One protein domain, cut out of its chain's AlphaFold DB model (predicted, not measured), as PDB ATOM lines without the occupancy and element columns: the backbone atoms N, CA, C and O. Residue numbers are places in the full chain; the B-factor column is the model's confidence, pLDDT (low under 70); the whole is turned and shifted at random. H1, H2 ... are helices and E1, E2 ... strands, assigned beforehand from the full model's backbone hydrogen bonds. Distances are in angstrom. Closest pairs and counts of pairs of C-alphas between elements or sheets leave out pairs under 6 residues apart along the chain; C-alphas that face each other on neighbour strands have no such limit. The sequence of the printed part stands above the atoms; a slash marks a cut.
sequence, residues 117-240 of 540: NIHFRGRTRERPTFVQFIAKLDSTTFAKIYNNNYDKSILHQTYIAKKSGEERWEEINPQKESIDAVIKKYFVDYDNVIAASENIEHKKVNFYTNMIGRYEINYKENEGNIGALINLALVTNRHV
ATOM      1  N   ASN A 117     -65.984  37.572 -85.169       87.31
ATOM      2  CA  ASN A 117     -65.188  36.578 -85.911       87.31
ATOM      3  C   ASN A 117     -65.521  35.127 -85.525       87.31
ATOM      4  O   ASN A 117     -64.645  34.310 -85.228       87.31
ATOM      5  N   ILE A 118     -66.816  34.814 -85.505       87.69
ATOM      6  CA  ILE A 118     -67.324  33.509 -85.088       87.69
ATOM      7  C   ILE A 118     -67.439  32.592 -86.303       87.69
ATOM      8  O   ILE A 118     -68.288  32.811 -87.164       87.69
ATOM      9  N   HIS A 119     -66.618  31.548 -86.367       84.81
ATOM     10  CA  HIS A 119     -66.680  30.540 -87.415       84.81
ATOM     11  C   HIS A 119     -67.774  29.508 -87.113       84.81
ATOM     12  O   HIS A 119     -67.647  28.666 -86.226       84.81
ATOM     13  N   PHE A 120     -68.870  29.589 -87.861       78.00
ATOM     14  CA  PHE A 120     -70.090  28.818 -87.664       78.00
ATOM     15  C   PHE A 120     -70.601  28.286 -89.006       78.00
ATOM     16  O   PHE A 120     -70.751  29.041 -89.967       78.00
ATOM     17  N   ARG A 121     -70.882  26.977 -89.082       72.00
ATOM     18  CA  ARG A 121     -71.383  26.300 -90.300       72.00
ATOM     19  C   ARG A 121     -70.569  26.613 -91.570       72.00
ATOM     20  O   ARG A 121     -71.133  26.868 -92.630       72.00
ATOM     21  N   GLY A 122     -69.239  26.624 -91.450       71.88
ATOM     22  CA  GLY A 122     -68.321  26.877 -92.570       71.88
ATOM     23  C   GLY A 122     -68.255  28.340 -93.022       71.88
ATOM     24  O   GLY A 122     -67.657  28.633 -94.052       71.88
ATOM     25  N   ARG A 123     -68.863  29.272 -92.276       80.50
ATOM     26  CA  ARG A 123     -68.847  30.714 -92.559       80.50
ATOM     27  C   ARG A 123     -68.377  31.485 -91.334       80.50
ATOM     28  O   ARG A 123     -68.606  31.061 -90.208       80.50
ATOM     29  N   THR A 124     -67.765  32.643 -91.542       84.19
ATOM     30  CA  THR A 124     -67.384  33.536 -90.441       84.19
ATOM     31  C   THR A 124     -68.451  34.609 -90.261       84.19
ATOM     32  O   THR A 124     -68.744  35.375 -91.175       84.19
ATOM     33  N   ARG A 125     -69.051  34.666 -89.073       83.12
ATOM     34  CA  ARG A 125     -69.912  35.763 -88.639       83.12
ATOM     35  C   ARG A 125     -69.035  36.856 -88.041       83.12
ATOM     36  O   ARG A 125     -68.559  36.738 -86.914       83.12
ATOM     37  N   GLU A 126     -68.846  37.918 -88.809       82.88
ATOM     38  CA  GLU A 126     -68.041  39.076 -88.406       82.88
ATOM     39  C   GLU A 126     -68.818  40.028 -87.492       82.88
ATOM     40  O   GLU A 126     -68.238  40.678 -86.628       82.88
ATOM     41  N   ARG A 127     -70.153  40.065 -87.618       84.12
ATOM     42  CA  ARG A 127     -70.999  40.973 -86.837       84.12
ATOM     43  C   ARG A 127     -70.892  40.704 -85.322       84.12
ATOM     44  O   ARG A 127     -71.212  39.582 -84.899       84.12
ATOM     45  N   PRO A 128     -70.600  41.737 -84.501       85.94
ATOM     46  CA  PRO A 128     -70.609  41.639 -83.045       85.94
ATOM     47  C   PRO A 128     -71.934  41.092 -82.511       85.94
ATOM     48  O   PRO A 128     -73.015  41.489 -82.951       85.94
ATOM     49  N   THR A 129     -71.858  40.140 -81.587       85.31
ATOM     50  CA  THR A 129     -73.026  39.439 -81.040       85.31
ATOM     51  C   THR A 129     -72.811  39.137 -79.562       85.31
ATOM     52  O   THR A 129     -71.711  38.755 -79.171       85.31
ATOM     53  N   PHE A 130     -73.854  39.281 -78.740       84.62
ATOM     54  CA  PHE A 130     -73.808  38.801 -77.360       84.62
ATOM     55  C   PHE A 130     -73.749  37.276 -77.326       84.62
ATOM     56  O   PHE A 130     -74.576  36.593 -77.929       84.62
ATOM     57  N   VAL A 131     -72.785  36.753 -76.584       85.94
ATOM     58  CA  VAL A 131     -72.626  35.328 -76.310       85.94
ATOM     59  C   VAL A 131     -72.589  35.126 -74.804       85.94
ATOM     60  O   VAL A 131     -72.083  35.977 -74.071       85.94
ATOM     61  N   GLN A 132     -73.143  34.019 -74.326       87.38
ATOM     62  CA  GLN A 132     -73.082  33.669 -72.912       87.38
ATOM     63  C   GLN A 132     -71.741  33.003 -72.627       87.38
ATOM     64  O   GLN A 132     -71.343  32.058 -73.304       87.38
ATOM     65  N   PHE A 133     -71.056  33.484 -71.604       86.56
ATOM     66  CA  PHE A 133     -69.896  32.831 -71.033       86.56
ATOM     67  C   PHE A 133     -70.325  31.556 -70.304       86.56
ATOM     68  O   PHE A 133     -71.177  31.613 -69.421       86.56
ATOM     69  N   ILE A 134     -69.717  30.423 -70.656       85.31
ATOM     70  CA  ILE A 134     -69.965  29.141 -69.987       85.31
ATOM     71  C   ILE A 134     -68.824  28.834 -69.021       85.31
ATOM     72  O   ILE A 134     -69.051  28.621 -67.832       85.31
ATOM     73  N   ALA A 135     -67.589  28.828 -69.524       85.44
ATOM     74  CA  ALA A 135     -66.424  28.441 -68.743       85.44
ATOM     75  C   ALA A 135     -65.130  29.009 -69.327       85.44
ATOM     76  O   ALA A 135     -65.020  29.254 -70.528       85.44
ATOM     77  N   LYS A 136     -64.113  29.144 -68.474       86.50
ATOM     78  CA  LYS A 136     -62.721  29.310 -68.895       86.50
ATOM     79  C   LYS A 136     -61.894  28.220 -68.225       86.50
ATOM     80  O   LYS A 136     -61.877  28.148 -66.998       86.50
ATOM     81  N   LEU A 137     -61.246  27.395 -69.036       86.94
ATOM     82  CA  LEU A 137     -60.392  26.291 -68.617       86.94
ATOM     83  C   LEU A 137     -59.030  26.491 -69.256       86.94
ATOM     84  O   LEU A 137     -58.934  26.561 -70.478       86.94
ATOM     85  N   ASP A 138     -58.005  26.634 -68.423       86.69
ATOM     86  CA  ASP A 138     -56.633  26.867 -68.864       86.69
ATOM     87  C   ASP A 138     -56.567  28.050 -69.852       86.69
ATOM     88  O   ASP A 138     -56.937  29.181 -69.509       86.69
ATOM     89  N   SER A 139     -56.144  27.799 -71.092       88.94
ATOM     90  CA  SER A 139     -56.108  28.805 -72.156       88.94
ATOM     91  C   SER A 139     -57.393  28.878 -72.992       88.94
ATOM     92  O   SER A 139     -57.499  29.765 -73.836       88.94
ATOM     93  N   THR A 140     -58.391  28.027 -72.764       93.19
ATOM     94  CA  THR A 140     -59.617  27.936 -73.573       93.19
ATOM     95  C   THR A 140     -60.793  28.659 -72.918       93.19
ATOM     96  O   THR A 140     -61.081  28.491 -71.733       93.19
ATOM     97  N   THR A 141     -61.520  29.451 -73.705       92.88
ATOM     98  CA  THR A 141     -62.816  30.018 -73.308       92.88
ATOM     99  C   THR A 141     -63.939  29.314 -74.054       92.88
ATOM    100  O   THR A 141     -63.908  29.239 -75.280       92.88
ATOM    101  N   PHE A 142     -64.940  28.848 -73.311       90.81
ATOM    102  CA  PHE A 142     -66.166  28.255 -73.827       90.81
ATOM    103  C   PHE A 142     -67.319  29.238 -73.669       90.81
ATOM    104  O   PHE A 142     -67.539  29.811 -72.595       90.81
ATOM    105  N   ALA A 143     -68.078  29.415 -74.740       90.50
ATOM    106  CA  ALA A 143     -69.233  30.289 -74.773       90.50
ATOM    107  C   ALA A 143     -70.386  29.650 -75.551       90.50
ATOM    108  O   ALA A 143     -70.236  28.613 -76.200       90.50
ATOM    109  N   LYS A 144     -71.556  30.276 -75.470       87.69
ATOM    110  CA  LYS A 144     -72.780  29.839 -76.135       87.69
ATOM    111  C   LYS A 144     -73.407  30.980 -76.913       87.69
ATOM    112  O   LYS A 144     -73.566  32.088 -76.399       87.69
ATOM    113  N   ILE A 145     -73.782  30.691 -78.150       85.56
ATOM    114  CA  ILE A 145     -74.507  31.608 -79.026       85.56
ATOM    115  C   ILE A 145     -75.960  31.177 -79.093       85.56
ATOM    116  O   ILE A 145     -76.258  29.989 -79.209       85.56
ATOM    117  N   TYR A 146     -76.836  32.171 -79.110       78.19
ATOM    118  CA  TYR A 146     -78.258  32.020 -79.354       78.19
ATOM    119  C   TYR A 146     -78.594  32.611 -80.715       78.19
ATOM    120  O   TYR A 146     -78.251  33.758 -81.004       78.19
ATOM    121  N   ASN A 147     -79.236  31.823 -81.566       70.06
ATOM    122  CA  ASN A 147     -79.601  32.220 -82.915       70.06
ATOM    123  C   ASN A 147     -81.106  32.075 -83.096       70.06
ATOM    124  O   ASN A 147     -81.650  31.000 -82.863       70.06
ATOM    125  N   ASN A 148     -81.760  33.133 -83.561       62.56
ATOM    126  CA  ASN A 148     -83.162  33.055 -83.949       62.56
ATOM    127  C   ASN A 148     -83.278  32.503 -85.373       62.56
ATOM    128  O   ASN A 148     -82.458  32.826 -86.237       62.56
ATOM    129  N   ASN A 149     -84.316  31.712 -85.622       55.09
ATOM    130  CA  ASN A 149     -84.719  31.346 -86.976       55.09
ATOM    131  C   ASN A 149     -85.270  32.554 -87.758       55.09
ATOM    132  O   ASN A 149     -85.552  33.618 -87.197       55.09
ATOM    133  N   TYR A 150     -85.417  32.375 -89.075       49.84
ATOM    134  CA  TYR A 150     -85.892  33.394 -90.025       49.84
ATOM    135  C   TYR A 150     -87.242  34.027 -89.645       49.84
ATOM    136  O   TYR A 150     -87.481  35.191 -89.956       49.84
ATOM    137  N   ASP A 151     -88.099  33.295 -88.941       50.88
ATOM    138  CA  ASP A 151     -89.423  33.723 -88.483       50.88
ATOM    139  C   ASP A 151     -89.423  34.309 -87.058       50.88
ATOM    140  O   ASP A 151     -90.483  34.601 -86.509       50.88
ATOM    141  N   LYS A 152     -88.239  34.507 -86.457       53.81
ATOM    142  CA  LYS A 152     -88.041  34.989 -85.078       53.81
ATOM    143  C   LYS A 152     -88.697  34.109 -83.999       53.81
ATOM    144  O   LYS A 152     -88.764  34.554 -82.859       53.81
ATOM    145  N   SER A 153     -89.150  32.894 -84.327       48.56
ATOM    146  CA  SER A 153     -89.987  32.085 -83.427       48.56
ATOM    147  C   SER A 153     -89.212  31.024 -82.626       48.56
ATOM    148  O   SER A 153     -89.711  30.549 -81.607       48.56
ATOM    149  N   ILE A 154     -87.996  30.640 -83.055       53.84
ATOM    150  CA  ILE A 154     -87.228  29.521 -82.465       53.84
ATOM    151  C   ILE A 154     -85.748  29.892 -82.243       53.84
ATOM    152  O   ILE A 154     -85.097  30.431 -83.139       53.84
ATOM    153  N   LEU A 155     -85.214  29.547 -81.062       60.62
ATOM    154  CA  LEU A 155     -83.905  29.956 -80.520       60.62
ATOM    155  C   LEU A 155     -82.847  28.830 -80.555       60.62
ATOM    156  O   LEU A 155     -82.618  28.169 -79.554       60.62
ATOM    157  N   HIS A 156     -82.127  28.595 -81.648       68.50
ATOM    158  CA  HIS A 156     -81.040  27.602 -81.670       68.50
ATOM    159  C   HIS A 156     -79.858  27.984 -80.758       68.50
ATOM    160  O   HIS A 156     -79.426  29.137 -80.749       68.50
ATOM    161  N   GLN A 157     -79.284  27.005 -80.052       76.56
ATOM    162  CA  GLN A 157     -78.112  27.200 -79.197       76.56
ATOM    163  C   GLN A 157     -76.892  26.491 -79.763       76.56
ATOM    164  O   GLN A 157     -76.972  25.360 -80.234       76.56
ATOM    165  N   THR A 158     -75.745  27.153 -79.722       81.94
ATOM    166  CA  THR A 158     -74.500  26.609 -80.263       81.94
ATOM    167  C   THR A 158     -73.358  26.890 -79.314       81.94
ATOM    168  O   THR A 158     -73.117  28.045 -78.964       81.94
ATOM    169  N   TYR A 159     -72.643  25.837 -78.935       87.81
ATOM    170  CA  TYR A 159     -71.402  25.954 -78.190       87.81
ATOM    171  C   TYR A 159     -70.267  26.386 -79.112       87.81
ATOM    172  O   TYR A 159     -70.108  25.872 -80.221       87.81
ATOM    173  N   ILE A 160     -69.480  27.341 -78.640       91.94
ATOM    174  CA  ILE A 160     -68.281  27.824 -79.311       91.94
ATOM    175  C   ILE A 160     -67.109  27.810 -78.338       91.94
ATOM    176  O   ILE A 160     -67.289  27.999 -77.131       91.94
ATOM    177  N   ALA A 161     -65.904  27.635 -78.865       94.50
ATOM    178  CA  ALA A 161     -64.680  27.732 -78.090       94.50
ATOM    179  C   ALA A 161     -63.611  28.546 -78.809       94.50
ATOM    180  O   ALA A 161     -63.668  28.777 -80.018       94.50
ATOM    181  N   LYS A 162     -62.649  29.022 -78.026       93.75
ATOM    182  CA  LYS A 162     -61.532  29.833 -78.500       93.75
ATOM    183  C   LYS A 162     -60.338  29.672 -77.564       93.75
ATOM    184  O   LYS A 162     -60.506  29.843 -76.351       93.75
ATOM    185  N   LYS A 163     -59.145  29.375 -78.096       92.62
ATOM    186  CA  LYS A 163     -57.910  29.419 -77.295       92.62
ATOM    187  C   LYS A 163     -57.424  30.859 -77.136       92.62
ATOM    188  O   LYS A 163     -57.685  31.737 -77.957       92.62
ATOM    189  N   SER A 164     -56.719  31.112 -76.044       88.56
ATOM    190  CA  SER A 164     -56.116  32.409 -75.753       88.56
ATOM    191  C   SER A 164     -55.086  32.734 -76.833       88.56
ATOM    192  O   SER A 164     -54.254  31.896 -77.161       88.56
ATOM    193  N   GLY A 165     -55.165  33.938 -77.399       84.88
ATOM    194  CA  GLY A 165     -54.310  34.368 -78.510       84.88
ATOM    195  C   GLY A 165     -54.848  34.029 -79.904       84.88
ATOM    196  O   GLY A 165     -54.404  34.636 -80.871       84.88
ATOM    197  N   GLU A 166     -55.842  33.145 -80.037       89.56
ATOM    198  CA  GLU A 166     -56.547  32.996 -81.313       89.56
ATOM    199  C   GLU A 166     -57.430  34.230 -81.563       89.56
ATOM    200  O   GLU A 166     -57.861  34.916 -80.632       89.56
ATOM    201  N   GLU A 167     -57.752  34.529 -82.818       84.12
ATOM    202  CA  GLU A 167     -58.728  35.579 -83.143       84.12
ATOM    203  C   GLU A 167     -60.141  35.017 -83.296       84.12
ATOM    204  O   GLU A 167     -61.119  35.673 -82.922       84.12
ATOM    205  N   ARG A 168     -60.242  33.780 -83.784       89.06
ATOM    206  CA  ARG A 168     -61.487  33.160 -84.240       89.06
ATOM    207  C   ARG A 168     -62.135  32.323 -83.145       89.06
ATOM    208  O   ARG A 168     -61.449  31.612 -82.417       89.06
ATOM    209  N   TRP A 169     -63.459  32.398 -83.059       92.38
ATOM    210  CA  TRP A 169     -64.251  31.425 -82.306       92.38
ATOM    211  C   TRP A 169     -64.626  30.264 -83.218       92.38
ATOM    212  O   TRP A 169     -65.002  30.497 -84.364       92.38
ATOM    213  N   GLU A 170     -64.561  29.040 -82.715       91.69
ATOM    214  CA  GLU A 170     -64.880  27.827 -83.464       91.69
ATOM    215  C   GLU A 170     -66.120  27.141 -82.882       91.69
ATOM    216  O   GLU A 170     -66.278  27.031 -81.667       91.69
ATOM    217  N   GLU A 171     -67.021  26.702 -83.756       88.88
ATOM    218  CA  GLU A 171     -68.217  25.937 -83.403       88.88
ATOM    219  C   GLU A 171     -67.869  24.514 -82.930       88.88
ATOM    220  O   GLU A 171     -67.277  23.738 -83.678       88.88
ATOM    221  N   ILE A 172     -68.347  24.134 -81.740       87.44
ATOM    222  CA  ILE A 172     -68.327  22.750 -81.250       87.44
ATOM    223  C   ILE A 172     -69.688  22.120 -81.564       87.44
ATOM    224  O   ILE A 172     -70.654  22.296 -80.820       87.44
ATOM    225  N   ASN A 173     -69.781  21.417 -82.696       77.56
ATOM    226  CA  ASN A 173     -71.030  20.817 -83.167       77.56
ATOM    227  C   ASN A 173     -70.955  19.282 -83.165       77.56
ATOM    228  O   ASN A 173     -70.238  18.732 -84.004       77.56
ATOM    229  N   PRO A 174     -71.732  18.591 -82.307       66.38
ATOM    230  CA  PRO A 174     -71.687  17.132 -82.180       66.38
ATOM    231  C   PRO A 174     -72.106  16.371 -83.447       66.38
ATOM    232  O   PRO A 174     -71.909  15.165 -83.532       66.38
ATOM    233  N   GLN A 175     -72.679  17.048 -84.442       66.25
ATOM    234  CA  GLN A 175     -73.208  16.431 -85.662       66.25
ATOM    235  C   GLN A 175     -72.267  16.535 -86.865       66.25
ATOM    236  O   GLN A 175     -72.611  16.061 -87.947       66.25
ATOM    237  N   LYS A 176     -71.105  17.182 -86.715       69.12
ATOM    238  CA  LYS A 176     -70.081  17.221 -87.765       69.12
ATOM    239  C   LYS A 176     -69.137  16.036 -87.614       69.12
ATOM    240  O   LYS A 176     -68.680  15.762 -86.514       69.12
ATOM    241  N   GLU A 177     -68.760  15.425 -88.733       65.44
ATOM    242  CA  GLU A 177     -67.767  14.336 -88.781       65.44
ATOM    243  C   GLU A 177     -66.410  14.740 -88.176       65.44
ATOM    244  O   GLU A 177     -65.669  13.903 -87.684       65.44
ATOM    245  N   SER A 178     -66.094  16.040 -88.150       71.56
ATOM    246  CA  SER A 178     -64.849  16.572 -87.589       71.56
ATOM    247  C   SER A 178     -64.886  16.833 -86.077       71.56
ATOM    248  O   SER A 178     -63.958  17.460 -85.560       71.56
ATOM    249  N   ILE A 179     -65.952  16.453 -85.361       79.88
ATOM    250  CA  ILE A 179     -66.112  16.818 -83.946       79.88
ATOM    251  C   ILE A 179     -64.997  16.251 -83.062       79.88
ATOM    252  O   ILE A 179     -64.502  16.975 -82.201       79.88
ATOM    253  N   ASP A 180     -64.526  15.033 -83.322       82.81
ATOM    254  CA  ASP A 180     -63.473  14.395 -82.523       82.81
ATOM    255  C   ASP A 180     -62.186  15.222 -82.511       82.81
ATOM    256  O   ASP A 180     -61.560  15.406 -81.468       82.81
ATOM    257  N   ALA A 181     -61.805  15.780 -83.664       85.44
ATOM    258  CA  ALA A 181     -60.633  16.643 -83.776       85.44
ATOM    259  C   ALA A 181     -60.820  17.952 -82.992       85.44
ATOM    260  O   ALA A 181     -59.894  18.412 -82.324       85.44
ATOM    261  N   VAL A 182     -62.023  18.530 -83.030       86.88
ATOM    262  CA  VAL A 182     -62.366  19.753 -82.288       86.88
ATOM    263  C   VAL A 182     -62.364  19.497 -80.777       86.88
ATOM    264  O   VAL A 182     -61.802  20.288 -80.020       86.88
ATOM    265  N   ILE A 183     -62.932  18.377 -80.323       89.06
ATOM    266  CA  ILE A 183     -62.933  17.984 -78.909       89.06
ATOM    267  C   ILE A 183     -61.500  17.745 -78.434       89.06
ATOM    268  O   ILE A 183     -61.080  18.371 -77.462       89.06
ATOM    269  N   LYS A 184     -60.711  16.942 -79.161       89.38
ATOM    270  CA  LYS A 184     -59.292  16.706 -78.843       89.38
ATOM    271  C   LYS A 184     -58.486  18.004 -78.817       89.38
ATOM    272  O   LYS A 184     -57.625  18.162 -77.963       89.38
ATOM    273  N   LYS A 185     -58.782  18.972 -79.695       91.25
ATOM    274  CA  LYS A 185     -58.124  20.290 -79.701       91.25
ATOM    275  C   LYS A 185     -58.386  21.090 -78.419       91.25
ATOM    276  O   LYS A 185     -57.454  21.727 -77.914       91.25
ATOM    277  N   TYR A 186     -59.633  21.130 -77.944       92.56
ATOM    278  CA  TYR A 186     -60.057  22.007 -76.839       92.56
ATOM    279  C   TYR A 186     -60.028  21.350 -75.454       92.56
ATOM    280  O   TYR A 186     -59.933  22.075 -74.465       92.56
ATOM    281  N   PHE A 187     -60.057  20.019 -75.385       92.69
ATOM    282  CA  PHE A 187     -60.012  19.229 -74.149       92.69
ATOM    283  C   PHE A 187     -58.757  18.350 -74.054       92.69
ATOM    284  O   PHE A 187     -58.775  17.342 -73.358       92.69
ATOM    285  N   VAL A 188     -57.675  18.729 -74.744       90.62
ATOM    286  CA  VAL A 188     -56.422  17.952 -74.838       90.62
ATOM    287  C   VAL A 188     -55.849  17.536 -73.478       90.62
ATOM    288  O   VAL A 188     -55.270  16.466 -73.368       90.62
ATOM    289  N   ASP A 189     -56.054  18.352 -72.443       89.44
ATOM    290  CA  ASP A 189     -55.528  18.118 -71.095       89.44
ATOM    291  C   ASP A 189     -56.463  17.256 -70.212       89.44
ATOM    292  O   ASP A 189     -56.244  17.141 -69.005       89.44
ATOM    293  N   TYR A 190     -57.534  16.684 -70.779       92.38
ATOM    294  CA  TYR A 190     -58.596  15.991 -70.041       92.38
ATOM    295  C   TYR A 190     -58.973  14.644 -70.684       92.38
ATOM    296  O   TYR A 190     -60.019  14.518 -71.326       92.38
ATOM    297  N   ASP A 191     -58.153  13.609 -70.475       90.94
ATOM    298  CA  ASP A 191     -58.344  12.271 -71.070       90.94
ATOM    299  C   ASP A 191     -59.728  11.664 -70.800       90.94
ATOM    300  O   ASP A 191     -60.350  11.088 -71.691       90.94
ATOM    301  N   ASN A 192     -60.260  11.837 -69.589       90.06
ATOM    302  CA  ASN A 192     -61.595  11.355 -69.231       90.06
ATOM    303  C   ASN A 192     -62.717  12.079 -69.998       90.06
ATOM    304  O   ASN A 192     -63.748  11.481 -70.290       90.06
ATOM    305  N   VAL A 193     -62.518  13.350 -70.359       90.44
ATOM    306  CA  VAL A 193     -63.457  14.116 -71.191       90.44
ATOM    307  C   VAL A 193     -63.384  13.645 -72.639       90.44
ATOM    308  O   VAL A 193     -64.421  13.489 -73.282       90.44
ATOM    309  N   ILE A 194     -62.177  13.368 -73.143       90.00
ATOM    310  CA  ILE A 194     -61.981  12.805 -74.484       90.00
ATOM    311  C   ILE A 194     -62.644  11.424 -74.571       90.00
ATOM    312  O   ILE A 194     -63.447  11.205 -75.473       90.00
ATOM    313  N   ALA A 195     -62.412  10.535 -73.606       89.00
ATOM    314  CA  ALA A 195     -63.057   9.221 -73.562       89.00
ATOM    315  C   ALA A 195     -64.593   9.328 -73.460       89.00
ATOM    316  O   ALA A 195     -65.325   8.636 -74.165       89.00
ATOM    317  N   ALA A 196     -65.111  10.247 -72.637       86.62
ATOM    318  CA  ALA A 196     -66.553  10.481 -72.537       86.62
ATOM    319  C   ALA A 196     -67.172  10.959 -73.864       86.62
ATOM    320  O   ALA A 196     -68.341  10.671 -74.130       86.62
ATOM    321  N   SER A 197     -66.400  11.657 -74.704       85.25
ATOM    322  CA  SER A 197     -66.877  12.159 -75.994       85.25
ATOM    323  C   SER A 197     -67.166  11.073 -77.030       85.25
ATOM    324  O   SER A 197     -68.044  11.270 -77.866       85.25
ATOM    325  N   GLU A 198     -66.521   9.907 -76.926       82.19
ATOM    326  CA  GLU A 198     -66.731   8.767 -77.838       82.19
ATOM    327  C   GLU A 198     -68.159   8.201 -77.751       82.19
ATOM    328  O   GLU A 198     -68.637   7.535 -78.663       82.19
ATOM    329  N   ASN A 199     -68.866   8.498 -76.655       75.75
ATOM    330  CA  ASN A 199     -70.239   8.063 -76.410       75.75
ATOM    331  C   ASN A 199     -71.293   9.114 -76.808       75.75
ATOM    332  O   ASN A 199     -72.469   8.958 -76.466       75.75
ATOM    333  N   ILE A 200     -70.907  10.207 -77.479       72.62
ATOM    334  CA  ILE A 200     -71.854  11.232 -77.930       72.62
ATOM    335  C   ILE A 200     -72.756  10.657 -79.028       72.62
ATOM    336  O   ILE A 200     -72.297  10.180 -80.063       72.62
ATOM    337  N   GLU A 201     -74.074  10.744 -78.838       64.25
ATOM    338  CA  GLU A 201     -75.022  10.354 -79.882       64.25
ATOM    339  C   GLU A 201     -74.970  11.340 -81.064       64.25
ATOM    340  O   GLU A 201     -75.489  12.456 -80.995       64.25
ATOM    341  N   HIS A 202     -74.410  10.906 -82.195       60.28
ATOM    342  CA  HIS A 202     -74.408  11.653 -83.459       60.28
ATOM    343  C   HIS A 202     -75.753  11.545 -84.201       60.28
ATOM    344  O   HIS A 202     -75.823  11.129 -85.361       60.28
ATOM    345  N   LYS A 203     -76.875  11.883 -83.558       56.28
ATOM    346  CA  LYS A 203     -78.156  11.946 -84.279       56.28
ATOM    347  C   LYS A 203     -78.167  13.176 -85.192       56.28
ATOM    348  O   LYS A 203     -77.994  14.305 -84.739       56.28
ATOM    349  N   LYS A 204     -78.382  12.963 -86.500       50.03
ATOM    350  CA  LYS A 204     -78.567  14.038 -87.491       50.03
ATOM    351  C   LYS A 204     -79.867  14.780 -87.193       50.03
ATOM    352  O   LYS A 204     -80.945  14.370 -87.624       50.03
ATOM    353  N   VAL A 205     -79.780  15.888 -86.475       46.81
ATOM    354  CA  VAL A 205     -80.910  16.797 -86.328       46.81
ATOM    355  C   VAL A 205     -81.067  17.573 -87.626       46.81
ATOM    356  O   VAL A 205     -80.171  18.293 -88.064       46.81
ATOM    357  N   ASN A 206     -82.241  17.474 -88.242       47.06
ATOM    358  CA  ASN A 206     -82.572  18.331 -89.369       47.06
ATOM    359  C   ASN A 206     -82.913  19.744 -88.860       47.06
ATOM    360  O   ASN A 206     -84.042  20.013 -88.440       47.06
ATOM    361  N   PHE A 207     -81.931  20.650 -88.901       46.06
ATOM    362  CA  PHE A 207     -82.073  22.057 -88.498       46.06
ATOM    363  C   PHE A 207     -83.145  22.834 -89.286       46.06
ATOM    364  O   PHE A 207     -83.505  23.935 -88.877       46.06
ATOM    365  N   TYR A 208     -83.653  22.278 -90.392       45.59
ATOM    366  CA  TYR A 208     -84.638  22.911 -91.274       45.59
ATOM    367  C   TYR A 208     -86.080  22.440 -91.049       45.59
ATOM    368  O   TYR A 208     -86.998  22.968 -91.673       45.59
ATOM    369  N   THR A 209     -86.322  21.457 -90.175       42.78
ATOM    370  CA  THR A 209     -87.704  21.060 -89.869       42.78
ATOM    371  C   THR A 209     -88.328  22.015 -88.849       42.78
ATOM    372  O   THR A 209     -88.042  21.914 -87.660       42.78
ATOM    373  N   ASN A 210     -89.221  22.893 -89.323       44.66
ATOM    374  CA  ASN A 210     -90.063  23.844 -88.569       44.66
ATOM    375  C   ASN A 210     -91.059  23.187 -87.579       44.66
ATOM    376  O   ASN A 210     -92.110  23.747 -87.278       44.66
ATOM    377  N   MET A 211     -90.784  21.978 -87.089       45.03
ATOM    378  CA  MET A 211     -91.692  21.274 -86.190       45.03
ATOM    379  C   MET A 211     -91.410  21.653 -84.736       45.03
ATOM    380  O   MET A 211     -90.411  21.235 -84.140       45.03
ATOM    381  N   ILE A 212     -92.337  22.431 -84.177       48.38
ATOM    382  CA  ILE A 212     -92.502  22.697 -82.745       48.38
ATOM    383  C   ILE A 212     -92.317  21.371 -81.974       48.38
ATOM    384  O   ILE A 212     -92.969  20.378 -82.285       48.38
ATOM    385  N   GLY A 213     -91.373  21.324 -81.024       47.75
ATOM    386  CA  GLY A 213     -91.068  20.140 -80.199       47.75
ATOM    387  C   GLY A 213     -89.702  19.478 -80.447       47.75
ATOM    388  O   GLY A 213     -89.036  19.101 -79.486       47.75
ATOM    389  N   ARG A 214     -89.196  19.418 -81.692       52.03
ATOM    390  CA  ARG A 214     -87.831  18.892 -81.969       52.03
ATOM    391  C   ARG A 214     -86.719  19.806 -81.443       52.03
ATOM    392  O   ARG A 214     -85.601  19.370 -81.211       52.03
ATOM    393  N   TYR A 215     -87.042  21.074 -81.213       54.69
ATOM    394  CA  TYR A 215     -86.130  22.073 -80.669       54.69
ATOM    395  C   TYR A 215     -85.722  21.807 -79.211       54.69
ATOM    396  O   TYR A 215     -84.533  21.831 -78.900       54.69
ATOM    397  N   GLU A 216     -86.685  21.533 -78.323       55.84
ATOM    398  CA  GLU A 216     -86.371  21.215 -76.923       55.84
ATOM    399  C   GLU A 216     -85.507  19.960 -76.818       55.84
ATOM    400  O   GLU A 216     -84.670  19.864 -75.923       55.84
ATOM    401  N   ILE A 217     -85.714  19.017 -77.739       61.22
ATOM    402  CA  ILE A 217     -84.912  17.804 -77.859       61.22
ATOM    403  C   ILE A 217     -83.469  18.186 -78.211       61.22
ATOM    404  O   ILE A 217     -82.575  17.859 -77.443       61.22
ATOM    405  N   ASN A 218     -83.241  18.994 -79.252       61.44
ATOM    406  CA  ASN A 218     -81.893  19.447 -79.630       61.44
ATOM    407  C   ASN A 218     -81.187  20.244 -78.528       61.44
ATOM    408  O   ASN A 218     -79.979  20.128 -78.346       61.44
ATOM    409  N   TYR A 219     -81.932  21.094 -77.815       65.12
ATOM    410  CA  TYR A 219     -81.417  21.833 -76.668       65.12
ATOM    411  C   TYR A 219     -80.925  20.873 -75.581       65.12
ATOM    412  O   TYR A 219     -79.768  20.943 -75.170       65.12
ATOM    413  N   LYS A 220     -81.792  19.943 -75.161       66.94
ATOM    414  CA  LYS A 220     -81.479  18.932 -74.144       66.94
ATOM    415  C   LYS A 220     -80.327  18.023 -74.585       66.94
ATOM    416  O   LYS A 220     -79.493  17.679 -73.755       66.94
ATOM    417  N   GLU A 221     -80.248  17.686 -75.869       70.38
ATOM    418  CA  GLU A 221     -79.154  16.900 -76.452       70.38
ATOM    419  C   GLU A 221     -77.826  17.672 -76.450       70.38
ATOM    420  O   GLU A 221     -76.820  17.145 -75.986       70.38
ATOM    421  N   ASN A 222     -77.792  18.935 -76.894       73.12
ATOM    422  CA  ASN A 222     -76.562  19.740 -76.879       73.12
ATOM    423  C   ASN A 222     -76.062  20.032 -75.457       73.12
ATOM    424  O   ASN A 222     -74.851  20.022 -75.228       73.12
ATOM    425  N   GLU A 223     -76.966  20.274 -74.503       73.69
ATOM    426  CA  GLU A 223     -76.624  20.365 -73.078       73.69
ATOM    427  C   GLU A 223     -76.066  19.041 -72.547       73.69
ATOM    428  O   GLU A 223     -74.994  19.029 -71.948       73.69
ATOM    429  N   GLY A 224     -76.750  17.925 -72.815       74.94
ATOM    430  CA  GLY A 224     -76.339  16.594 -72.362       74.94
ATOM    431  C   GLY A 224     -75.061  16.062 -73.017       74.94
ATOM    432  O   GLY A 224     -74.436  15.168 -72.452       74.94
ATOM    433  N   ASN A 225     -74.666  16.618 -74.166       82.19
ATOM    434  CA  ASN A 225     -73.442  16.267 -74.881       82.19
ATOM    435  C   ASN A 225     -72.323  17.282 -74.592       82.19
ATOM    436  O   ASN A 225     -71.447  17.032 -73.771       82.19
ATOM    437  N   ILE A 226     -72.343  18.455 -75.236       86.44
ATOM    438  CA  ILE A 226     -71.231  19.419 -75.152       86.44
ATOM    439  C   ILE A 226     -71.204  20.137 -73.798       86.44
ATOM    440  O   ILE A 226     -70.129  20.326 -73.227       86.44
ATOM    441  N   GLY A 227     -72.372  20.501 -73.258       84.81
ATOM    442  CA  GLY A 227     -72.472  21.079 -71.913       84.81
ATOM    443  C   GLY A 227     -71.926  20.134 -70.839       84.81
ATOM    444  O   GLY A 227     -71.128  20.552 -69.997       84.81
ATOM    445  N   ALA A 228     -72.278  18.849 -70.928       85.62
ATOM    446  CA  ALA A 228     -71.761  17.786 -70.070       85.62
ATOM    447  C   ALA A 228     -70.236  17.647 -70.152       85.62
ATOM    448  O   ALA A 228     -69.586  17.574 -69.112       85.62
ATOM    449  N   LEU A 229     -69.643  17.669 -71.354       90.44
ATOM    450  CA  LEU A 229     -68.183  17.605 -71.508       90.44
ATOM    451  C   LEU A 229     -67.475  18.804 -70.864       90.44
ATOM    452  O   LEU A 229     -66.488  18.628 -70.150       90.44
ATOM    453  N   ILE A 230     -67.993  20.021 -71.066       90.06
ATOM    454  CA  ILE A 230     -67.438  21.231 -70.438       90.06
ATOM    455  C   ILE A 230     -67.529  21.132 -68.908       90.06
ATOM    456  O   ILE A 230     -66.577  21.479 -68.207       90.06
ATOM    457  N   ASN A 231     -68.655  20.642 -68.383       88.31
ATOM    458  CA  ASN A 231     -68.848  20.438 -66.950       88.31
ATOM    459  C   ASN A 231     -67.894  19.369 -66.391       88.31
ATOM    460  O   ASN A 231     -67.245  19.602 -65.374       88.31
ATOM    461  N   LEU A 232     -67.740  18.235 -67.081       91.50
ATOM    462  CA  LEU A 232     -66.797  17.187 -66.701       91.50
ATOM    463  C   LEU A 232     -65.359  17.721 -66.668       91.50
ATOM    464  O   LEU A 232     -64.642  17.460 -65.704       91.50
ATOM    465  N   ALA A 233     -64.953  18.534 -67.647       92.06
ATOM    466  CA  ALA A 233     -63.636  19.169 -67.663       92.06
ATOM    467  C   ALA A 233     -63.437  20.132 -66.474       92.06
ATOM    468  O   ALA A 233     -62.415  20.073 -65.789       92.06
ATOM    469  N   LEU A 234     -64.439  20.968 -66.162       89.44
ATOM    470  CA  LEU A 234     -64.431  21.856 -64.989       89.44
ATOM    471  C   LEU A 234     -64.255  21.093 -63.679       89.44
ATOM    472  O   LEU A 234     -63.422  21.464 -62.847       89.44
ATOM    473  N   VAL A 235     -65.029  20.031 -63.494       90.62
ATOM    474  CA  VAL A 235     -64.997  19.228 -62.273       90.62
ATOM    475  C   VAL A 235     -63.687  18.445 -62.173       90.62
ATOM    476  O   VAL A 235     -63.080  18.426 -61.104       90.62
ATOM    477  N   THR A 236     -63.195  17.887 -63.282       93.62
ATOM    478  CA  THR A 236     -61.892  17.202 -63.349       93.62
ATOM    479  C   THR A 236     -60.764  18.145 -62.957       93.62
ATOM    480  O   THR A 236     -59.962  17.820 -62.084       93.62
ATOM    481  N   ASN A 237     -60.746  19.357 -63.520       92.38
ATOM    482  CA  ASN A 237     -59.770  20.383 -63.174       92.38
ATOM    483  C   ASN A 237     -59.812  20.721 -61.672       92.38
ATOM    484  O   ASN A 237     -58.775  20.811 -61.016       92.38
ATOM    485  N   ARG A 238     -61.010  20.880 -61.095       92.19
ATOM    486  CA  ARG A 238     -61.157  21.146 -59.656       92.19
ATOM    487  C   ARG A 238     -60.690  19.977 -58.791       92.19
ATOM    488  O   ARG A 238     -60.070  20.228 -57.759       92.19
ATOM    489  N   HIS A 239     -60.967  18.744 -59.208       94.81
ATOM    490  CA  HIS A 239     -60.597  17.530 -58.489       94.81
ATOM    491  C   HIS A 239     -59.079  17.298 -58.494       94.81
ATOM    492  O   HIS A 239     -58.464  17.243 -57.429       94.81
ATOM    493  N   VAL A 240     -58.461  17.252 -59.681       93.31
ATOM    494  CA  VAL A 240     -57.023  16.975 -59.867       93.31
ATOM    495  C   VAL A 240     -56.159  18.001 -59.136       93.31
ATOM    496  O   VAL A 240     -55.221  17.642 -58.427       93.31
TER     497      VAL A 240
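AT A GLANCE: This is residues 117 to 240 of the 540 residues of an uncharacterized protein of Flammeovirga aprica JL-4 (UniProt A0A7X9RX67). A strongly twisted sheet of six strands forms a wall, with the long helix H3 and short H1 over one face and no named helix over the other. H2 packs on both helices, away from the sheet. The printed part has 124 residues, with E1 to E6 and then H1 to H3 along the chain; the class is mixed, helices and strands. The mixed sheet runs E2, E1, E6, E5, E4, E3; the whole is compact, with a radius of gyration of the C-alphas of 14.6 A and spans of 46 by 31 by 24 A.

IN THESE COORDINATES: Find C-alpha 118 at (-67.324, 33.509, -85.088), where E1 (118 to 120) begins; E2 is 123 to 125. E3 (129 to 137, 22.1 A) bends by 62 degrees at residue 134. E4 (140 to 148) and E5 (155 to 163) each measure 26.2 A; E6 is 169 to 172. Then come H1 (179 to 186), H2 (191 to 197) and H3 (214 to 240, 38.0 A), ending at C-alpha 240, (-57.023, 16.975, -59.867).

HOW THE PARTS SIT: Look at E3 E4 E5 E6, a meander, each strand the antiparallel neighbour of the one before: N 132 and O 144 are 2.9 A apart, N 143 and O 160 2.9 A, N 172 and O 159 2.9 A. E1 is parallel to E6 (N 119 and O 169, 2.8 A) and forms a hairpin with E2 (N 120 and O 123, 2.8 A). H1 and H3 lie on the same face, two layers with the sheet, at heights of 9.5 A and 9.7 A; the closest C-alphas of H3 and E5 are Tyr 219 and Gln 157, 6.8 A. H2 touches H1 (C-alphas of Ile 194 and Lys 184, 6.4 A) and, at 8 degrees, a shallow tilt, opposite ways, residues 225 to 233 of H3 (C-alphas of Val 193 and Leu 229, 5.9 A). In H1 and H2 every O i to N i+4 pair is within hydrogen-bond range; in H3, 22 of 23.

THE WHOLE: The C-alphas of Asp 151 and Val 240, the two farthest apart, are 46.4 A apart. The printed part has no cut; H2 to H3 is a long link. Look for pLDDT under 70 at residues 148 to 156, 174 to 177 and 201 to 220.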